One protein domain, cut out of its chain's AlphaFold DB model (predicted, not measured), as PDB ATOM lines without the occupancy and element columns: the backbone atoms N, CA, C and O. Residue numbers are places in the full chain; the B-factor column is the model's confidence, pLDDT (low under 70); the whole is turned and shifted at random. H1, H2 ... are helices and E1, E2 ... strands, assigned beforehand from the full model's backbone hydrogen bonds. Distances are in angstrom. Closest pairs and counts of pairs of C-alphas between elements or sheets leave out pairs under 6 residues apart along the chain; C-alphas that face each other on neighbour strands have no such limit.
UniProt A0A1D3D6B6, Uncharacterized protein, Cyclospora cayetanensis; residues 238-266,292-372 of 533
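AT A GLANCE: This is residues 238 to 266 and 292 to 372 of the 533 residues of an uncharacterized protein of Cyclospora cayetanensis (UniProt A0A1D3D6B6). What shape do these atoms make? They make a loose rod: a curled six-stranded antiparallel sheet fills one end, and H2, H3 and H4 gather loosely toward the other, with H4 joining the two by standing over edge strand E1. H1 lies off by itself, apart from the other named elements. What is printed? There are 110 residues with four named helices followed by six named strands, sheet order E1 E6 E5 E4 E3 E2, of mixed class, helices and strands. How spread out is it? It is loose, with a radius of gyration of the C-alphas of 16.4 A and spans of 57 by 24 by 23 A.

IN THESE COORDINATES: Where are the helices? H1 is residues 238 to 241, beginning at C-alpha 238 (155.335, 142.237, 191.264); H2 is residues 251 to 266, 22.5 A long. H3 is residues 292 to 299, 10.7 A, and H4 residues 302 to 311, 14.8 A. Where are the strands? E1 is residues 315 to 317, E2 336 to 338, E3 343 to 345, and E4 351 to 354, 10.2 A. E5 is residues 359 to 363, 12.9 A, and E6 residues 368 to 371, ending at C-alpha 371 (140.351, 149.896, 173.132).

HOW THE PARTS SIT: How do the helices stand? H2 and H3 are close but not clearly touching, the closest C-alphas those of Ala 264 and Met 294, 7.6 A; H3 and H4 only just touch, with 3 pairs of C-alphas within 8 A, and only at the corner by their link, closest Ala 298 and Trp 304, 5.8 A, at a steep tilt of 60 degrees. H2 and H4 are near each other. Every O i to N i+4 pair is within hydrogen-bond range in H2, H3 and H4; H1 is too short for one. Which helix is on the sheet? H4 is on it, over E1, at a height over the sheet of 9.4 A, and stands up from it at 53 degrees; the closest C-alphas of H4 and E1 are those of Gln 309 and Leu 315, 5.4 A. How are the strands paired? E2 to E6 form a meander, each strand the antiparallel neighbour of the one before, with N 345 and O 336 at 2.8 A, N 344 and O 353 at 2.8 A, N 360 and O 352 at 2.8 A, and N 370 and O 361 at 2.8 A. E1 is antiparallel to E6, with N 316 and O 369 at 2.9 A.

THE WHOLE: How far does it reach? The two C-alphas farthest apart, of Ala 266 and Pro 331, are 57.1 A apart. Where is the chain cut or the link long? Residues 267 to 291 are not printed, and C-alphas 266 and 292 are 16.7 A apart across the cut; E1 to E2 is a long link of 18 residues. Where is confidence low? The mean pLDDT of the printed part is 77.3, and 35 residues are under 70, among them 238 to 253 and 292 to 302.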
ATOM      1  N   VAL A 238     156.292 142.632 192.312       45.09
ATOM      2  CA  VAL A 238     155.335 142.237 191.264       45.09
ATOM      3  C   VAL A 238     154.500 143.423 190.762       45.09
ATOM      4  O   VAL A 238     154.196 143.460 189.573       45.09
ATOM      5  N   SER A 239     154.173 144.410 191.604       43.41
ATOM      6  CA  SER A 239     153.562 145.668 191.140       43.41
ATOM      7  C   SER A 239     154.497 146.432 190.195       43.41
ATOM      8  O   SER A 239     154.070 146.825 189.108       43.41
ATOM      9  N   ASP A 240     155.778 146.550 190.559       40.91
ATOM     10  CA  ASP A 240     156.797 147.232 189.752       40.91
ATOM     11  C   ASP A 240     157.057 146.495 188.423       40.91
ATOM     12  O   ASP A 240     157.108 147.119 187.363       40.91
ATOM     13  N   LEU A 241     157.135 145.154 188.444       40.12
ATOM     14  CA  LEU A 241     157.287 144.322 187.235       40.12
ATOM     15  C   LEU A 241     156.091 144.380 186.268       40.12
ATOM     16  O   LEU A 241     156.228 143.955 185.119       40.12
ATOM     17  N   LEU A 242     154.929 144.861 186.717       46.00
ATOM     18  CA  LEU A 242     153.719 145.005 185.902       46.00
ATOM     19  C   LEU A 242     153.396 146.467 185.547       46.00
ATOM     20  O   LEU A 242     152.408 146.700 184.853       46.00
ATOM     21  N   LEU A 243     154.216 147.433 185.988       44.53
ATOM     22  CA  LEU A 243     154.034 148.877 185.761       44.53
ATOM     23  C   LEU A 243     152.660 149.419 186.220       44.53
ATOM     24  O   LEU A 243     152.126 150.364 185.641       44.53
ATOM     25  N   ILE A 244     152.070 148.824 187.265       43.28
ATOM     26  CA  ILE A 244     150.757 149.231 187.791       43.28
ATOM     27  C   ILE A 244     150.957 150.343 188.826       43.28
ATOM     28  O   ILE A 244     151.394 150.070 189.946       43.28
ATOM     29  N   GLU A 245     150.613 151.590 188.488       41.88
ATOM     30  CA  GLU A 245     150.731 152.694 189.449       41.88
ATOM     31  C   GLU A 245     149.798 152.502 190.670       41.88
ATOM     32  O   GLU A 245     148.598 152.255 190.491       41.88
ATOM     33  N   PRO A 246     150.286 152.678 191.920       40.47
ATOM     34  CA  PRO A 246     149.524 152.347 193.133       40.47
ATOM     35  C   PRO A 246     148.193 153.089 193.339       40.47
ATOM     36  O   PRO A 246     147.374 152.653 194.143       40.47
ATOM     37  N   TRP A 247     147.970 154.212 192.653       45.69
ATOM     38  CA  TRP A 247     146.761 155.043 192.768       45.69
ATOM     39  C   TRP A 247     145.660 154.708 191.747       45.69
ATOM     40  O   TRP A 247     144.583 155.296 191.815       45.69
ATOM     41  N   ILE A 248     145.887 153.759 190.830       53.16
ATOM     42  CA  ILE A 248     144.904 153.368 189.798       53.16
ATOM     43  C   ILE A 248     143.822 152.409 190.344       53.16
ATOM     44  O   ILE A 248     142.763 152.262 189.735       53.16
ATOM     45  N   MET A 249     144.051 151.772 191.497       52.66
ATOM     46  CA  MET A 249     143.167 150.739 192.051       52.66
ATOM     47  C   MET A 249     142.279 151.249 193.194       52.66
ATOM     48  O   MET A 249     142.745 151.913 194.121       52.66
ATOM     49  N   SER A 250     141.001 150.861 193.181       69.12
ATOM     50  CA  SER A 250     140.121 150.975 194.354       69.12
ATOM     51  C   SER A 250     140.569 150.047 195.493       69.12
ATOM     52  O   SER A 250     141.298 149.076 195.278       69.12
ATOM     53  N   LYS A 251     140.097 150.292 196.723       69.31
ATOM     54  CA  LYS A 251     140.411 149.432 197.887       69.31
ATOM     55  C   LYS A 251     139.848 148.021 197.725       69.31
ATOM     56  O   LYS A 251     140.395 147.053 198.251       69.31
ATOM     57  N   GLU A 252     138.754 147.911 196.990       62.12
ATOM     58  CA  GLU A 252     138.059 146.684 196.641       62.12
ATOM     59  C   GLU A 252     138.889 145.858 195.641       62.12
ATOM     60  O   GLU A 252     139.069 144.652 195.835       62.12
ATOM     61  N   GLU A 253     139.476 146.508 194.631       68.31
ATOM     62  CA  GLU A 253     140.427 145.890 193.697       68.31
ATOM     63  C   GLU A 253     141.750 145.529 194.392       68.31
ATOM     64  O   GLU A 253     142.243 144.417 194.209       68.31
ATOM     65  N   GLU A 254     142.293 146.406 195.246       73.38
ATOM     66  CA  GLU A 254     143.504 146.151 196.044       73.38
ATOM     67  C   GLU A 254     143.321 144.914 196.941       73.38
ATOM     68  O   GLU A 254     144.174 144.022 196.995       73.38
ATOM     69  N   LYS A 255     142.162 144.814 197.604       70.88
ATOM     70  CA  LYS A 255     141.779 143.642 198.394       70.88
ATOM     71  C   LYS A 255     141.679 142.384 197.524       70.88
ATOM     72  O   LYS A 255     142.220 141.351 197.915       70.88
ATOM     73  N   SER A 256     141.044 142.462 196.351       65.69
ATOM     74  CA  SER A 256     140.934 141.323 195.427       65.69
ATOM     75  C   SER A 256     142.311 140.835 194.949       65.69
ATOM     76  O   SER A 256     142.557 139.630 194.908       65.69
ATOM     77  N   TRP A 257     143.249 141.753 194.689       72.56
ATOM     78  CA  TRP A 257     144.643 141.441 194.348       72.56
ATOM     79  C   TRP A 257     145.371 140.709 195.483       72.56
ATOM     80  O   TRP A 257     146.026 139.688 195.261       72.56
ATOM     81  N   ARG A 258     145.220 141.195 196.723       73.25
ATOM     82  CA  ARG A 258     145.788 140.560 197.926       73.25
ATOM     83  C   ARG A 258     145.229 139.151 198.145       73.25
ATOM     84  O   ARG A 258     145.998 138.237 198.430       73.25
ATOM     85  N   GLU A 259     143.920 138.956 197.983       64.56
ATOM     86  CA  GLU A 259     143.282 137.634 198.076       64.56
ATOM     87  C   GLU A 259     143.784 136.685 196.972       64.56
ATOM     88  O   GLU A 259     144.107 135.528 197.248       64.56
ATOM     89  N   MET A 260     143.955 137.177 195.743       65.88
ATOM     90  CA  MET A 260     144.442 136.374 194.619       65.88
ATOM     91  C   MET A 260     145.903 135.938 194.776       65.88
ATOM     92  O   MET A 260     146.223 134.779 194.513       65.88
ATOM     93  N   LEU A 261     146.777 136.812 195.287       72.06
ATOM     94  CA  LEU A 261     148.146 136.442 195.665       72.06
ATOM     95  C   LEU A 261     148.182 135.338 196.727       72.06
ATOM     96  O   LEU A 261     149.019 134.440 196.650       72.06
ATOM     97  N   ILE A 262     147.278 135.384 197.710       68.62
ATOM     98  CA  ILE A 262     147.179 134.349 198.748       68.62
ATOM     99  C   ILE A 262     146.771 133.005 198.127       68.62
ATOM    100  O   ILE A 262     147.359 131.982 198.482       68.62
ATOM    101  N   VAL A 263     145.836 133.004 197.168       64.12
ATOM    102  CA  VAL A 263     145.422 131.802 196.420       64.12
ATOM    103  C   VAL A 263     146.554 131.270 195.532       64.12
ATOM    104  O   VAL A 263     146.854 130.078 195.589       64.12
ATOM    105  N   ALA A 264     147.245 132.125 194.773       66.00
ATOM    106  CA  ALA A 264     148.375 131.720 193.930       66.00
ATOM    107  C   ALA A 264     149.540 131.145 194.762       66.00
ATOM    108  O   ALA A 264     150.068 130.074 194.456       66.00
ATOM    109  N   ALA A 265     149.886 131.799 195.876       68.44
ATOM    110  CA  ALA A 265     150.908 131.329 196.813       68.44
ATOM    111  C   ALA A 265     150.484 130.084 197.620       68.44
ATOM    112  O   ALA A 265     151.339 129.435 198.228       68.44
ATOM    113  N   ALA A 266     149.190 129.752 197.663       65.50
ATOM    114  CA  ALA A 266     148.698 128.474 198.171       65.50
ATOM    115  C   ALA A 266     148.808 127.377 197.098       65.50
ATOM    116  O   ALA A 266     149.393 126.334 197.368       65.50
ATOM    117  N   GLN A 292     151.925 130.885 182.242       55.50
ATOM    118  CA  GLN A 292     150.836 130.064 181.718       55.50
ATOM    119  C   GLN A 292     149.921 129.542 182.839       55.50
ATOM    120  O   GLN A 292     148.706 129.588 182.689       55.50
ATOM    121  N   GLU A 293     150.466 129.113 183.983       59.06
ATOM    122  CA  GLU A 293     149.661 128.646 185.125       59.06
ATOM    123  C   GLU A 293     148.899 129.801 185.779       59.06
ATOM    124  O   GLU A 293     147.703 129.671 186.051       59.06
ATOM    125  N   MET A 294     149.543 130.968 185.930       54.47
ATOM    126  CA  MET A 294     148.837 132.196 186.314       54.47
ATOM    127  C   MET A 294     147.701 132.505 185.333       54.47
ATOM    128  O   MET A 294     146.601 132.813 185.777       54.47
ATOM    129  N   ARG A 295     147.930 132.366 184.019       55.50
ATOM    130  CA  ARG A 295     146.926 132.591 182.967       55.50
ATOM    131  C   ARG A 295     145.783 131.562 182.973       55.50
ATOM    132  O   ARG A 295     144.687 131.916 182.548       55.50
ATOM    133  N   GLU A 296     145.974 130.339 183.464       61.56
ATOM    134  CA  GLU A 296     144.865 129.384 183.640       61.56
ATOM    135  C   GLU A 296     144.058 129.659 184.920       61.56
ATOM    136  O   GLU A 296     142.829 129.703 184.857       61.56
ATOM    137  N   VAL A 297     144.710 129.942 186.057       58.78
ATOM    138  CA  VAL A 297     144.011 130.356 187.295       58.78
ATOM    139  C   VAL A 297     143.208 131.641 187.045       58.78
ATOM    140  O   VAL A 297     142.016 131.705 187.351       58.78
ATOM    141  N   ALA A 298     143.831 132.615 186.381       54.69
ATOM    142  CA  ALA A 298     143.245 133.864 185.900       54.69
ATOM    143  C   ALA A 298     141.913 133.698 185.158       54.69
ATOM    144  O   ALA A 298     140.967 134.428 185.444       54.69
ATOM    145  N   LYS A 299     141.815 132.743 184.218       58.38
ATOM    146  CA  LYS A 299     140.595 132.524 183.413       58.38
ATOM    147  C   LYS A 299     139.371 132.166 184.254       58.38
ATOM    148  O   LYS A 299     138.253 132.369 183.794       58.38
ATOM    149  N   THR A 300     139.566 131.635 185.463       58.81
ATOM    150  CA  THR A 300     138.458 131.305 186.373       58.81
ATOM    151  C   THR A 300     137.934 132.521 187.149       58.81
ATOM    152  O   THR A 300     136.845 132.448 187.714       58.81
ATOM    153  N   SER A 301     138.655 133.652 187.139       66.56
ATOM    154  CA  SER A 301     138.265 134.897 187.810       66.56
ATOM    155  C   SER A 301     137.910 136.003 186.813       66.56
ATOM    156  O   SER A 301     138.767 136.559 186.120       66.56
ATOM    157  N   SER A 302     136.633 136.390 186.783       67.62
ATOM    158  CA  SER A 302     136.137 137.478 185.931       67.62
ATOM    159  C   SER A 302     136.749 138.845 186.271       67.62
ATOM    160  O   SER A 302     136.902 139.673 185.371       67.62
ATOM    161  N   SER A 303     137.162 139.081 187.524       72.62
ATOM    162  CA  SER A 303     137.855 140.321 187.910       72.62
ATOM    163  C   SER A 303     139.279 140.394 187.357       72.62
ATOM    164  O   SER A 303     139.723 141.465 186.951       72.62
ATOM    165  N   TRP A 304     139.989 139.265 187.254       71.69
ATOM    166  CA  TRP A 304     141.346 139.258 186.705       71.69
ATOM    167  C   TRP A 304     141.371 139.446 185.187       71.69
ATOM    168  O   TRP A 304     142.248 140.131 184.666       71.69
ATOM    169  N   GLY A 305     140.386 138.898 184.467       79.00
ATOM    170  CA  GLY A 305     140.230 139.160 183.030       79.00
ATOM    171  C   GLY A 305     140.075 140.655 182.717       79.00
ATOM    172  O   GLY A 305     140.660 141.141 181.749       79.00
ATOM    173  N   ARG A 306     139.359 141.394 183.577       77.94
ATOM    174  CA  ARG A 306     139.254 142.861 183.533       77.94
ATOM    175  C   ARG A 306     140.595 143.533 183.855       77.94
ATOM    176  O   ARG A 306     141.026 144.394 183.094       77.94
ATOM    177  N   LEU A 307     141.277 143.104 184.920       74.69
ATOM    178  CA  LEU A 307     142.528 143.728 185.366       74.69
ATOM    179  C   LEU A 307     143.688 143.532 184.379       74.69
ATOM    180  O   LEU A 307     144.408 144.488 184.109       74.69
ATOM    181  N   LEU A 308     143.833 142.352 183.761       75.75
ATOM    182  CA  LEU A 308     144.781 142.168 182.652       75.75
ATOM    183  C   LEU A 308     144.457 143.095 181.479       75.75
ATOM    184  O   LEU A 308     145.357 143.725 180.941       75.75
ATOM    185  N   GLN A 309     143.179 143.227 181.112       80.69
ATOM    186  CA  GLN A 309     142.777 144.152 180.053       80.69
ATOM    187  C   GLN A 309     143.054 145.620 180.423       80.69
ATOM    188  O   GLN A 309     143.367 146.400 179.531       80.69
ATOM    189  N   GLN A 310     143.011 146.011 181.700       82.38
ATOM    190  CA  GLN A 310     143.465 147.338 182.142       82.38
ATOM    191  C   GLN A 310     144.993 147.484 181.998       82.38
ATOM    192  O   GLN A 310     145.451 148.445 181.386       82.38
ATOM    193  N   CYS A 311     145.778 146.506 182.467       73.06
ATOM    194  CA  CYS A 311     147.250 146.532 182.398       73.06
ATOM    195  C   CYS A 311     147.788 146.504 180.954       73.06
ATOM    196  O   CYS A 311     148.761 147.175 180.633       73.06
ATOM    197  N   GLU A 312     147.134 145.766 180.054       81.75
ATOM    198  CA  GLU A 312     147.455 145.721 178.618       81.75
ATOM    199  C   GLU A 312     146.934 146.956 177.841       81.75
ATOM    200  O   GLU A 312     147.008 147.003 176.610       81.75
ATOM    201  N   GLY A 313     146.355 147.952 178.526       81.75
ATOM    202  CA  GLY A 313     145.772 149.145 177.905       81.75
ATOM    203  C   GLY A 313     144.568 148.850 177.002       81.75
ATOM    204  O   GLY A 313     144.249 149.645 176.119       81.75
ATOM    205  N   GLN A 314     143.909 147.700 177.175       87.31
ATOM    206  CA  GLN A 314     142.681 147.325 176.466       87.31
ATOM    207  C   GLN A 314     141.411 147.904 177.113       87.31
ATOM    208  O   GLN A 314     140.394 148.025 176.431       87.31
ATOM    209  N   LEU A 315     141.447 148.263 178.400       88.94
ATOM    210  CA  LEU A 315     140.357 148.917 179.133       88.94
ATOM    211  C   LEU A 315     140.869 150.157 179.873       88.94
ATOM    212  O   LEU A 315     141.660 150.032 180.804       88.94
ATOM    213  N   LEU A 316     140.344 151.334 179.530       89.12
ATOM    214  CA  LEU A 316     140.463 152.523 180.372       89.12
ATOM    215  C   LEU A 316     139.344 152.488 181.435       89.12
ATOM    216  O   LEU A 316     138.165 152.454 181.053       89.12
ATOM    217  N   PRO A 317     139.655 152.469 182.745       85.94
ATOM    218  CA  PRO A 317     138.638 152.584 183.787       85.94
ATOM    219  C   PRO A 317     138.011 153.985 183.784       85.94
ATOM    220  O   PRO A 317     138.697 154.980 183.558       85.94
ATOM    221  N   LEU A 318     136.707 154.067 184.061       87.44
ATOM    222  CA  LEU A 318     135.982 155.333 184.149       87.44
ATOM    223  C   LEU A 318     135.760 155.749 185.604       87.44
ATOM    224  O   LEU A 318     135.164 155.012 186.395       87.44
ATOM    225  N   LEU A 319     136.218 156.954 185.950       80.00
ATOM    226  CA  LEU A 319     136.073 157.519 187.287       80.00
ATOM    227  C   LEU A 319     134.589 157.796 187.582       80.00
ATOM    228  O   LEU A 319     134.020 158.760 187.084       80.00
ATOM    229  N   GLY A 320     133.969 156.941 188.397       81.69
ATOM    230  CA  GLY A 320     132.547 157.043 188.749       81.69
ATOM    231  C   GLY A 320     131.587 156.244 187.858       81.69
ATOM    232  O   GLY A 320     130.383 156.366 188.044       81.69
ATOM    233  N   ASN A 321     132.088 155.390 186.953       81.31
ATOM    234  CA  ASN A 321     131.317 154.602 185.968       81.31
ATOM    235  C   ASN A 321     130.633 155.398 184.837       81.31
ATOM    236  O   ASN A 321     130.058 154.779 183.942       81.31
ATOM    237  N   GLU A 322     130.703 156.728 184.837       86.50
ATOM    238  CA  GLU A 322     130.200 157.564 183.741       86.50
ATOM    239  C   GLU A 322     131.316 157.869 182.721       86.50
ATOM    240  O   GLU A 322     132.486 157.964 183.104       86.50
ATOM    241  N   PRO A 323     130.999 158.024 181.419       86.88
ATOM    242  CA  PRO A 323     131.968 158.518 180.439       86.88
ATOM    243  C   PRO A 323     132.498 159.902 180.855       86.88
ATOM    244  O   PRO A 323     131.768 160.667 181.492       86.88
ATOM    245  N   PRO A 324     133.750 160.256 180.501       87.31
ATOM    246  CA  PRO A 324     134.353 161.503 180.953       87.31
ATOM    247  C   PRO A 324     133.515 162.690 180.483       87.31
ATOM    248  O   PRO A 324     133.097 162.750 179.324       87.31
ATOM    249  N   SER A 325     133.300 163.665 181.366       85.81
ATOM    250  CA  SER A 325     132.692 164.921 180.951       85.81
ATOM    251  C   SER A 325     133.614 165.626 179.949       85.81
ATOM    252  O   SER A 325     134.839 165.688 180.103       85.81
ATOM    253  N   LEU A 326     132.999 166.114 178.873       86.00
ATOM    254  CA  LEU A 326     133.656 166.695 177.706       86.00
ATOM    255  C   LEU A 326     133.245 168.176 177.625       86.00
ATOM    256  O   LEU A 326     132.292 168.509 176.919       86.00
ATOM    257  N   PRO A 327     133.876 169.062 178.422       76.06
ATOM    258  CA  PRO A 327     133.356 170.406 178.694       76.06
ATOM    259  C   PRO A 327     133.515 171.381 177.522       76.06
ATOM    260  O   PRO A 327     132.837 172.406 177.489       76.06
ATOM    261  N   SER A 328     134.406 171.090 176.572       82.19
ATOM    262  CA  SER A 328     134.705 171.958 175.436       82.19
ATOM    263  C   SER A 328     134.733 171.187 174.118       82.19
ATOM    264  O   SER A 328     135.325 170.113 173.989       82.19
ATOM    265  N   ARG A 329     134.105 171.789 173.105       88.31
ATOM    266  CA  ARG A 329     134.292 171.435 171.699       88.31
ATOM    267  C   ARG A 329     135.512 172.175 171.171       88.31
ATOM    268  O   ARG A 329     135.583 173.392 171.330       88.31
ATOM    269  N   ASP A 330     136.432 171.468 170.528       83.56
ATOM    270  CA  ASP A 330     137.509 172.110 169.781       83.56
ATOM    271  C   ASP A 330     136.920 172.772 168.516       83.56
ATOM    272  O   ASP A 330     136.314 172.076 167.693       83.56
ATOM    273  N   PRO A 331     137.063 174.101 168.336       78.25
ATOM    274  CA  PRO A 331     136.557 174.793 167.156       78.25
ATOM    275  C   PRO A 331     137.306 174.445 165.858       78.25
ATOM    276  O   PRO A 331     136.774 174.749 164.792       78.25
ATOM    277  N   GLN A 332     138.503 173.843 165.911       83.94
ATOM    278  CA  GLN A 332     139.264 173.463 164.713       83.94
ATOM    279  C   GLN A 332     138.934 172.049 164.222       83.94
ATOM    280  O   GLN A 332     138.581 171.884 163.056       83.94
ATOM    281  N   SER A 333     139.024 171.029 165.082       83.94
ATOM    282  CA  SER A 333     138.736 169.637 164.688       83.94
ATOM    283  C   SER A 333     137.255 169.254 164.772       83.94
ATOM    284  O   SER A 333     136.832 168.279 164.155       83.94
ATOM    285  N   GLY A 334     136.447 169.999 165.533       88.25
ATOM    286  CA  GLY A 334     135.026 169.720 165.738       88.25
ATOM    287  C   GLY A 334     134.718 168.599 166.739       88.25
ATOM    288  O   GLY A 334     133.541 168.457 167.097       88.25
ATOM    289  N   TYR A 335     135.730 167.861 167.213       92.50
ATOM    290  CA  TYR A 335     135.635 166.892 168.311       92.50
ATOM    291  C   TYR A 335     135.366 167.588 169.655       92.50
ATOM    292  O   TYR A 335     135.601 168.788 169.816       92.50
ATOM    293  N   LEU A 336     134.892 166.831 170.645       94.69
ATOM    294  CA  LEU A 336     134.924 167.275 172.043       94.69
ATOM    295  C   LEU A 336     136.220 166.773 172.692       94.69
ATOM    296  O   LEU A 336     136.622 165.650 172.408       94.69
ATOM    297  N   PHE A 337     136.867 167.557 173.556       93.19
ATOM    298  CA  PHE A 337     138.125 167.156 174.205       93.19
ATOM    299  C   PHE A 337     138.021 167.224 175.730       93.19
ATOM    300  O   PHE A 337     137.478 168.179 176.287       93.19
ATOM    301  N   SER A 338     138.565 166.216 176.415       92.06
ATOM    302  CA  SER A 338     138.716 166.202 177.870       92.06
ATOM    303  C   SER A 338     140.192 166.087 178.239       92.06
ATOM    304  O   SER A 338     140.759 164.997 178.289       92.06
ATOM    305  N   ALA A 339     140.809 167.233 178.543       87.75
ATOM    306  CA  ALA A 339     142.210 167.322 178.966       87.75
ATOM    307  C   ALA A 339     142.512 166.533 180.256       87.75
ATOM    308  O   ALA A 339     143.655 166.166 180.495       87.75
ATOM    309  N   ALA A 340     141.495 166.254 181.080       88.06
ATOM    310  CA  ALA A 340     141.630 165.462 182.303       88.06
ATOM    311  C   ALA A 340     141.756 163.946 182.048       88.06
ATOM    312  O   ALA A 340     142.180 163.220 182.942       88.06
ATOM    313  N   ALA A 341     141.380 163.475 180.854       88.62
ATOM    314  CA  ALA A 341     141.476 162.072 180.442       88.62
ATOM    315  C   ALA A 341     142.398 161.856 179.224       88.62
ATOM    316  O   ALA A 341     142.596 160.715 178.823       88.62
ATOM    317  N   ASP A 342     142.913 162.939 178.628       92.44
ATOM    318  CA  ASP A 342     143.592 162.966 177.324       92.44
ATOM    319  C   ASP A 342     142.804 162.243 176.211       92.44
ATOM    320  O   ASP A 342     143.328 161.431 175.447       92.44
ATOM    321  N   LEU A 343     141.495 162.522 176.145       94.81
ATOM    322  CA  LEU A 343     140.577 161.913 175.181       94.81
ATOM    323  C   LEU A 343     139.837 162.958 174.346       94.81
ATOM    324  O   LEU A 343     139.155 163.843 174.871       94.81
ATOM    325  N   TYR A 344     139.905 162.770 173.033       95.38
ATOM    326  CA  TYR A 344     139.001 163.335 172.041       95.38
ATOM    327  C   TYR A 344     137.785 162.414 171.892       95.38
ATOM    328  O   TYR A 344     137.922 161.194 171.935       95.38
ATOM    329  N   PHE A 345     136.597 162.970 171.691       96.25
ATOM    330  CA  PHE A 345     135.367 162.226 171.428       96.25
ATOM    331  C   PHE A 345     134.738 162.680 170.114       96.25
ATOM    332  O   PHE A 345     134.518 163.878 169.899       96.25
ATOM    333  N   ASP A 346     134.415 161.709 169.260       94.69
ATOM    334  CA  ASP A 346     133.664 161.930 168.030       94.69
ATOM    335  C   ASP A 346     132.166 161.659 168.247       94.69
ATOM    336  O   ASP A 346     131.757 160.494 168.312       94.69
ATOM    337  N   PRO A 347     131.311 162.701 168.295       89.31
ATOM    338  CA  PRO A 347     129.866 162.519 168.421       89.31
ATOM    339  C   PRO A 347     129.228 161.853 167.190       89.31
ATOM    340  O   PRO A 347     128.101 161.373 167.284       89.31
ATOM    341  N   THR A 348     129.919 161.802 166.047       91.62
ATOM    342  CA  THR A 348     129.429 161.188 164.801       91.62
ATOM    343  C   THR A 348     129.564 159.668 164.831       91.62
ATOM    344  O   THR A 348     128.666 158.955 164.389       91.62
ATOM    345  N   SER A 349     130.690 159.163 165.345       91.75
ATOM    346  CA  SER A 349     131.011 157.730 165.364       91.75
ATOM    347  C   SER A 349     130.943 157.087 166.755       91.75
ATOM    348  O   SER A 349     130.980 155.861 166.857       91.75
ATOM    349  N   SER A 350     130.781 157.888 167.816       93.56
ATOM    350  CA  SER A 350     130.727 157.469 169.229       93.56
ATOM    351  C   SER A 350     131.997 156.780 169.756       93.56
ATOM    352  O   SER A 350     131.948 156.069 170.763       93.56
ATOM    353  N   TYR A 351     133.140 157.007 169.101       95.44
ATOM    354  CA  TYR A 351     134.451 156.595 169.602       95.44
ATOM    355  C   TYR A 351     135.117 157.715 170.400       95.44
ATOM    356  O   TYR A 351     134.967 158.904 170.113       95.44
ATOM    357  N   TYR A 352     135.910 157.292 171.377       96.06
ATOM    358  CA  TYR A 352     136.907 158.109 172.051       96.06
ATOM    359  C   TYR A 352     138.266 157.807 171.410       96.06
ATOM    360  O   TYR A 352     138.499 156.680 170.974       96.06
ATOM    361  N   MET A 353     139.164 158.781 171.350       96.06
ATOM    362  CA  MET A 353     140.505 158.641 170.787       96.06
ATOM    363  C   MET A 353     141.505 159.356 171.695       96.06
ATOM    364  O   MET A 353     141.265 160.505 172.060       96.06
ATOM    365  N   ASN A 354     142.605 158.702 172.076       94.44
ATOM    366  CA  ASN A 354     143.661 159.363 172.856       94.44
ATOM    367  C   ASN A 354     144.619 160.174 171.961       94.44
ATOM    368  O   ASN A 354     144.570 160.066 170.733       94.44
ATOM    369  N   SER A 355     145.524 160.955 172.560       91.06
ATOM    370  CA  SER A 355     146.564 161.692 171.816       91.06
ATOM    371  C   SER A 355     147.474 160.800 170.952       91.06
ATOM    372  O   SER A 355     148.004 161.259 169.940       91.06
ATOM    373  N   ALA A 356     147.619 159.515 171.299       90.69
ATOM    374  CA  ALA A 356     148.377 158.524 170.534       90.69
ATOM    375  C   ALA A 356     147.616 157.933 169.323       90.69
ATOM    376  O   ALA A 356     148.197 157.163 168.555       90.69
ATOM    377  N   GLY A 357     146.338 158.283 169.123       92.75
ATOM    378  CA  GLY A 357     145.513 157.801 168.008       92.75
ATOM    379  C   GLY A 357     144.864 156.426 168.219       92.75
ATOM    380  O   GLY A 357     144.345 155.841 167.266       92.75
ATOM    381  N   ASP A 358     144.865 155.894 169.445       93.81
ATOM    382  CA  ASP A 358     144.115 154.689 169.798       93.81
ATOM    383  C   ASP A 358     142.629 154.995 169.962       93.81
ATOM    384  O   ASP A 358     142.247 155.873 170.735       93.81
ATOM    385  N   TYR A 359     141.784 154.211 169.291       95.12
ATOM    386  CA  TYR A 359     140.329 154.316 169.383       95.12
ATOM    387  C   TYR A 359     139.780 153.423 170.497       95.12
ATOM    388  O   TYR A 359     140.130 152.246 170.594       95.12
ATOM    389  N   PHE A 360     138.837 153.945 171.273       96.19
ATOM    390  CA  PHE A 360     138.119 153.247 172.331       96.19
ATOM    391  C   PHE A 360     136.608 153.397 172.134       96.19
ATOM    392  O   PHE A 360     136.131 154.420 171.643       96.19
ATOM    393  N   ILE A 361     135.839 152.391 172.546       96.25
ATOM    394  CA  ILE A 361     134.374 152.436 172.584       96.25
ATOM    395  C   ILE A 361     133.904 152.280 174.034       96.25
ATOM    396  O   ILE A 361     134.520 151.543 174.806       96.25
ATOM    397  N   HIS A 362     132.822 152.954 174.417       94.50
ATOM    398  CA  HIS A 362     132.253 152.786 175.753       94.50
ATOM    399  C   HIS A 362     131.528 151.437 175.864       94.50
ATOM    400  O   HIS A 362     130.554 151.196 175.152       94.50
ATOM    401  N   ASP A 363     132.003 150.562 176.752       93.31
ATOM    402  CA  ASP A 363     131.313 149.325 177.113       93.31
ATOM    403  C   ASP A 363     130.544 149.529 178.422       93.31
ATOM    404  O   ASP A 363     131.084 149.384 179.522       93.31
ATOM    405  N   THR A 364     129.252 149.829 178.286       90.25
ATOM    406  CA  THR A 364     128.310 150.018 179.396       90.25
ATOM    407  C   THR A 364     128.189 148.786 180.304       90.25
ATOM    408  O   THR A 364     127.821 148.934 181.464       90.25
ATOM    409  N   ALA A 365     128.505 147.572 179.831       88.88
ATOM    410  CA  ALA A 365     128.473 146.366 180.665       88.88
ATOM    411  C   ALA A 365     129.722 146.223 181.557       88.88
ATOM    412  O   ALA A 365     129.699 145.467 182.528       88.88
ATOM    413  N   LEU A 366     130.805 146.949 181.249       86.19
ATOM    414  CA  LEU A 366     132.004 147.036 182.086       86.19
ATOM    415  C   LEU A 366     132.165 148.393 182.788       86.19
ATOM    416  O   LEU A 366     133.020 148.494 183.672       86.19
ATOM    417  N   SER A 367     131.390 149.413 182.416       90.44
ATOM    418  CA  SER A 367     131.588 150.807 182.847       90.44
ATOM    419  C   SER A 367     133.017 151.287 182.558       90.44
ATOM    420  O   SER A 367     133.731 151.772 183.438       90.44
ATOM    421  N   ALA A 368     133.487 151.035 181.334       93.50
ATOM    422  CA  ALA A 368     134.872 151.256 180.924       93.50
ATOM    423  C   ALA A 368     134.974 151.548 179.420       93.50
ATOM    424  O   ALA A 368     134.098 151.177 178.636       93.50
ATOM    425  N   LEU A 369     136.070 152.177 178.997       94.94
ATOM    426  CA  LEU A 369     136.377 152.394 177.583       94.94
ATOM    427  C   LEU A 369     137.230 151.230 177.062       94.94
ATOM    428  O   LEU A 369     138.398 151.113 177.428       94.94
ATOM    429  N   ARG A 370     136.679 150.366 176.198       94.69
ATOM    430  CA  ARG A 370     137.447 149.277 175.572       94.69
ATOM    431  C   ARG A 370     138.169 149.773 174.323       94.69
ATOM    432  O   ARG A 370     137.521 150.195 173.364       94.69
ATOM    433  N   ARG A 371     139.497 149.642 174.301       93.88
ATOM    434  CA  ARG A 371     140.351 149.896 173.132       93.88
ATOM    435  C   ARG A 371     139.961 148.957 171.996       93.88
ATOM    436  O   ARG A 371     139.891 147.738 172.159       93.88
ATOM    437  N   ARG A 372     139.703 149.516 170.820       91.38
ATOM    438  CA  ARG A 372     139.351 148.766 169.618       91.38
ATOM    439  C   ARG A 372     140.639 148.317 168.939       91.38
ATOM    440  O   ARG A 372     141.338 149.127 168.341       91.38
TER     441      ARG A 372